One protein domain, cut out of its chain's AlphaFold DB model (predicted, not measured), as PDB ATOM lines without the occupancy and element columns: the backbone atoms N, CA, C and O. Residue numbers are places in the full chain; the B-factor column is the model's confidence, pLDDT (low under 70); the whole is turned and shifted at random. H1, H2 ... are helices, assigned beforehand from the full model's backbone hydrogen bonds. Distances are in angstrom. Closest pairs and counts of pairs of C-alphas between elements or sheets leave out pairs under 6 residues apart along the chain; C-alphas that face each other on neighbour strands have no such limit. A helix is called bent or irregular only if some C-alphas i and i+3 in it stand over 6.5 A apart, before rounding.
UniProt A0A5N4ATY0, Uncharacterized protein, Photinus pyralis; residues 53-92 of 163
ATOM      1  N   THR A  53       0.540  19.834 204.673       85.06
ATOM      2  CA  THR A  53       0.367  19.385 206.061       85.06
ATOM      3  C   THR A  53      -0.026  17.913 206.187       85.06
ATOM      4  O   THR A  53       0.286  17.298 207.204       85.06
ATOM      5  N   LYS A  54      -0.633  17.313 205.151       86.38
ATOM      6  CA  LYS A  54      -0.997  15.884 205.130       86.38
ATOM      7  C   LYS A  54       0.204  14.951 205.279       86.38
ATOM      8  O   LYS A  54       0.080  13.907 205.904       86.38
ATOM      9  N   PHE A  55       1.355  15.330 204.726       87.12
ATOM     10  CA  PHE A  55       2.578  14.520 204.762       87.12
ATOM     11  C   PHE A  55       3.609  15.063 205.747       87.12
ATOM     12  O   PHE A  55       4.758  14.639 205.716       87.12
ATOM     13  N   LYS A  56       3.211  15.985 206.633       88.50
ATOM     14  CA  LYS A  56       4.125  16.635 207.573       88.50
ATOM     15  C   LYS A  56       4.906  15.622 208.410       88.50
ATOM     16  O   LYS A  56       6.117  15.731 208.493       88.50
ATOM     17  N   ALA A  57       4.235  14.595 208.931       87.56
ATOM     18  CA  ALA A  57       4.895  13.535 209.692       87.56
ATOM     19  C   ALA A  57       5.950  12.784 208.857       87.56
ATOM     20  O   ALA A  57       7.057  12.559 209.327       87.56
ATOM     21  N   THR A  58       5.636  12.451 207.601       89.44
ATOM     22  CA  THR A  58       6.562  11.773 206.678       89.44
ATOM     23  C   THR A  58       7.759  12.648 206.298       89.44
ATOM     24  O   THR A  58       8.857  12.138 206.098       89.44
ATOM     25  N   ILE A  59       7.547  13.962 206.177       89.44
ATOM     26  CA  ILE A  59       8.586  14.946 205.849       89.44
ATOM     27  C   ILE A  59       9.485  15.218 207.061       89.44
ATOM     28  O   ILE A  59      10.696  15.329 206.897       89.44
ATOM     29  N   ASP A  60       8.910  15.326 208.261       88.06
ATOM     30  CA  ASP A  60       9.649  15.595 209.499       88.06
ATOM     31  C   ASP A  60      10.533  14.383 209.882       88.06
ATOM     32  O   ASP A  60      11.669  14.564 210.318       88.06
ATOM     33  N   ASP A  61      10.061  13.156 209.627       88.75
ATOM     34  CA  ASP A  61      10.799  11.898 209.857       88.75
ATOM     35  C   ASP A  61      11.885  11.609 208.800       88.75
ATOM     36  O   ASP A  61      12.676  10.673 208.927       88.75
ATOM     37  N   SER A  62      11.954  12.392 207.717       88.69
ATOM     38  CA  SER A  62      12.950  12.131 206.682       88.69
ATOM     39  C   SER A  62      14.382  12.449 207.151       88.69
ATOM     40  O   SER A  62      14.591  13.394 207.922       88.69
ATOM     41  N   PRO A  63      15.393  11.666 206.734       85.81
ATOM     42  CA  PRO A  63      16.778  11.962 207.040       85.81
ATOM     43  C   PRO A  63      17.194  13.226 206.292       85.81
ATOM     44  O   PRO A  63      16.793  13.474 205.154       85.81
ATOM     45  N   THR A  64      18.014  14.030 206.955       83.56
ATOM     46  CA  THR A  64      18.737  15.114 206.298       83.56
ATOM     47  C   THR A  64      20.018  14.515 205.740       83.56
ATOM     48  O   THR A  64      20.851  14.043 206.509       83.56
ATOM     49  N   ASP A  65      20.136  14.490 204.420       82.69
ATOM     50  CA  ASP A  65      21.306  13.968 203.713       82.69
ATOM     51  C   ASP A  65      21.808  15.051 202.741       82.69
ATOM     52  O   ASP A  65      21.612  16.241 202.999       82.69
ATOM     53  N   GLU A  66      22.393  14.678 201.600       84.62
ATOM     54  CA  GLU A  66      22.707  15.599 200.494       84.62
ATOM     55  C   GLU A  66      21.519  16.513 200.125       84.62
ATOM     56  O   GLU A  66      21.695  17.683 199.779       84.62
ATOM     57  N   TRP A  67      20.293  16.004 200.280       88.56
ATOM     58  CA  TRP A  67      19.055  16.757 200.116       88.56
ATOM     59  C   TRP A  67      18.398  17.058 201.468       88.56
ATOM     60  O   TRP A  67      18.354  16.211 202.362       88.56
ATOM     61  N   LEU A  68      17.774  18.237 201.575       90.06
ATOM     62  CA  LEU A  68      17.152  18.760 202.805       90.06
ATOM     63  C   LEU A  68      16.132  17.805 203.457       90.06
ATOM     64  O   LEU A  68      15.948  17.823 204.673       90.06
ATOM     65  N   PHE A  69      15.471  16.983 202.642       90.75
ATOM     66  CA  PHE A  69      14.483  15.991 203.067       90.75
ATOM     67  C   PHE A  69      14.811  14.570 202.581       90.75
ATOM     68  O   PHE A  69      13.919  13.722 202.590       90.75
ATOM     69  N   GLY A  70      16.052  14.327 202.151       89.38
ATOM     70  CA  GLY A  70      16.494  13.052 201.587       89.38
ATOM     71  C   GLY A  70      16.138  12.881 200.106       89.38
ATOM     72  O   GLY A  70      15.148  13.424 199.608       89.38
ATOM     73  N   GLY A  71      16.961  12.116 199.381       89.69
ATOM     74  CA  GLY A  71      16.724  11.795 197.965       89.69
ATOM     75  C   GLY A  71      15.543  10.840 197.741       89.69
ATOM     76  O   GLY A  71      15.009  10.744 196.640       89.69
ATOM     77  N   ASP A  72      15.096  10.162 198.796       89.19
ATOM     78  CA  ASP A  72      14.014   9.178 198.792       89.19
ATOM     79  C   ASP A  72      12.644   9.771 199.178       89.19
ATOM     80  O   ASP A  72      11.660   9.033 199.283       89.19
ATOM     81  N   LEU A  73      12.534  11.097 199.346       89.62
ATOM     82  CA  LEU A  73      11.286  11.767 199.735       89.62
ATOM     83  C   LEU A  73      10.103  11.391 198.826       89.62
ATOM     84  O   LEU A  73       8.994  11.155 199.308       89.62
ATOM     85  N   THR A  74      10.329  11.312 197.512       89.94
ATOM     86  CA  THR A  74       9.293  10.938 196.536       89.94
ATOM     87  C   THR A  74       8.729   9.546 196.818       89.94
ATOM     88  O   THR A  74       7.508   9.361 196.847       89.94
ATOM     89  N   GLU A  75       9.601   8.577 197.097       91.69
ATOM     90  CA  GLU A  75       9.203   7.209 197.428       91.69
ATOM     91  C   GLU A  75       8.519   7.142 198.798       91.69
ATOM     92  O   GLU A  75       7.496   6.469 198.951       91.69
ATOM     93  N   ARG A  76       8.976   7.924 199.784       91.00
ATOM     94  CA  ARG A  76       8.302   8.053 201.090       91.00
ATOM     95  C   ARG A  76       6.886   8.609 200.967       91.00
ATOM     96  O   ARG A  76       5.955   8.101 201.586       91.00
ATOM     97  N   ILE A  77       6.674   9.620 200.126       92.31
ATOM     98  CA  ILE A  77       5.330  10.161 199.884       92.31
ATOM     99  C   ILE A  77       4.454   9.124 199.169       92.31
ATOM    100  O   ILE A  77       3.267   8.991 199.476       92.31
ATOM    101  N   ARG A  78       5.010   8.369 198.214       92.75
ATOM    102  CA  ARG A  78       4.279   7.312 197.502       92.75
ATOM    103  C   ARG A  78       3.856   6.183 198.440       92.75
ATOM    104  O   ARG A  78       2.698   5.766 198.403       92.75
ATOM    105  N   THR A  79       4.767   5.724 199.291       92.12
ATOM    106  CA  THR A  79       4.496   4.692 200.300       92.12
ATOM    107  C   THR A  79       3.481   5.182 201.330       92.12
ATOM    108  O   THR A  79       2.511   4.471 201.583       92.12
ATOM    109  N   ALA A  80       3.596   6.423 201.816       90.81
ATOM    110  CA  ALA A  80       2.609   7.032 202.711       90.81
ATOM    111  C   ALA A  80       1.204   7.086 202.085       90.81
ATOM    112  O   ALA A  80       0.224   6.718 202.728       90.81
ATOM    113  N   LYS A  81       1.092   7.464 200.803       92.50
ATOM    114  CA  LYS A  81      -0.187   7.445 200.068       92.50
ATOM    115  C   LYS A  81      -0.759   6.036 199.919       92.50
ATOM    116  O   LYS A  81      -1.970   5.854 200.017       92.50
ATOM    117  N   SER A  82       0.088   5.045 199.638       91.88
ATOM    118  CA  SER A  82      -0.351   3.650 199.542       91.88
ATOM    119  C   SER A  82      -0.851   3.146 200.893       91.88
ATOM    120  O   SER A  82      -1.910   2.532 200.960       91.88
ATOM    121  N   LEU A  83      -0.128   3.466 201.967       90.19
ATOM    122  CA  LEU A  83      -0.496   3.110 203.331       90.19
ATOM    123  C   LEU A  83      -1.812   3.770 203.758       90.19
ATOM    124  O   LEU A  83      -2.646   3.105 204.362       90.19
ATOM    125  N   GLU A  84      -2.033   5.042 203.415       89.50
ATOM    126  CA  GLU A  84      -3.293   5.746 203.687       89.50
ATOM    127  C   GLU A  84      -4.482   5.050 203.008       89.50
ATOM    128  O   GLU A  84      -5.515   4.834 203.642       89.50
ATOM    129  N   ARG A  85      -4.322   4.628 201.746       90.31
ATOM    130  CA  ARG A  85      -5.350   3.864 201.017       90.31
ATOM    131  C   ARG A  85      -5.628   2.521 201.685       90.31
ATOM    132  O   ARG A  85      -6.768   2.256 202.048       90.31
ATOM    133  N   SER A  86      -4.589   1.727 201.937       90.75
ATOM    134  CA  SER A  86      -4.738   0.427 202.600       90.75
ATOM    135  C   SER A  86      -5.330   0.557 204.010       90.75
ATOM    136  O   SER A  86      -6.139  -0.266 204.426       90.75
ATOM    137  N   SER A  87      -4.976   1.614 204.747       88.75
ATOM    138  CA  SER A  87      -5.554   1.915 206.061       88.75
ATOM    139  C   SER A  87      -7.038   2.273 205.965       88.75
ATOM    140  O   SER A  87      -7.819   1.851 206.819       88.75
ATOM    141  N   SER A  88      -7.442   3.009 204.926       86.25
ATOM    142  CA  SER A  88      -8.849   3.317 204.660       86.25
ATOM    143  C   SER A  88      -9.669   2.051 204.411       86.25
ATOM    144  O   SER A  88     -10.764   1.938 204.959       86.25
ATOM    145  N   ASP A  89      -9.134   1.090 203.659       85.69
ATOM    146  CA  ASP A  89      -9.813  -0.183 203.372       85.69
ATOM    147  C   ASP A  89      -9.960  -1.061 204.629       85.69
ATOM    148  O   ASP A  89     -10.954  -1.766 204.804       85.69
ATOM    149  N   LEU A  90      -8.987  -0.988 205.544       85.19
ATOM    150  CA  LEU A  90      -8.988  -1.718 206.818       85.19
ATOM    151  C   LEU A  90      -9.848  -1.056 207.901       85.19
ATOM    152  O   LEU A  90     -10.218  -1.702 208.889       85.19
ATOM    153  N   LYS A  91     -10.155   0.237 207.760       83.12
ATOM    154  CA  LYS A  91     -10.987   0.963 208.717       83.12
ATOM    155  C   LYS A  91     -12.406   0.405 208.632       83.12
ATOM    156  O   LYS A  91     -13.181   0.775 207.756       83.12
ATOM    157  N   LYS A  92     -12.780  -0.463 209.582       69.44
ATOM    158  CA  LYS A  92     -14.186  -0.839 209.783       69.44
ATOM    159  C   LYS A  92     -14.980   0.451 209.932       69.44
ATOM    160  O   LYS A  92     -14.786   1.194 210.899       69.44
TER     161      LYS A  92
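This is residues 53 to 92 of the 163 residues of an uncharacterized protein of Photinus pyralis (UniProt A0A5N4ATY0). A short irregular helix, H1, packs at a steep tilt on the first part of one long helix, H2, and a wide loop, residues 61 to 72, joins them at one end of a rod. At the other end residues 82 to 92 stick out, 82 to 90 of them in H2. The printed part has 40 residues with two named helices, H1 then H2, and no named strand; it is all helix and loose, with a radius of gyration of the C-alphas of 11.8 A and spans of 41 by 16 by 12 A.

H1, residues 53 to 60, begins at C-alpha 53 (0.367, 19.385, 206.061); it is irregular, with C-alphas 54 and 57 7.8 A apart. H2, residues 73 to 90, is 25.4 A long and ends at C-alpha 90 (-8.988, -1.718, 206.818).

H2 touches H1 with residues 73 to 80 alone; the closest C-alphas, of Thr 58 and Arg 76, are 6.9 A apart. They run opposite ways at a steep tilt of 57 degrees. Every O i to N i+4 pair is within hydrogen-bond range in H2, 2 of 4 in H1.

The C-alphas farthest apart, of Glu 66 and Lys 92, are 41.4 A apart. The printed part has no cut, and the link from H1 to H2 is long. Residue 92 has pLDDT under 70.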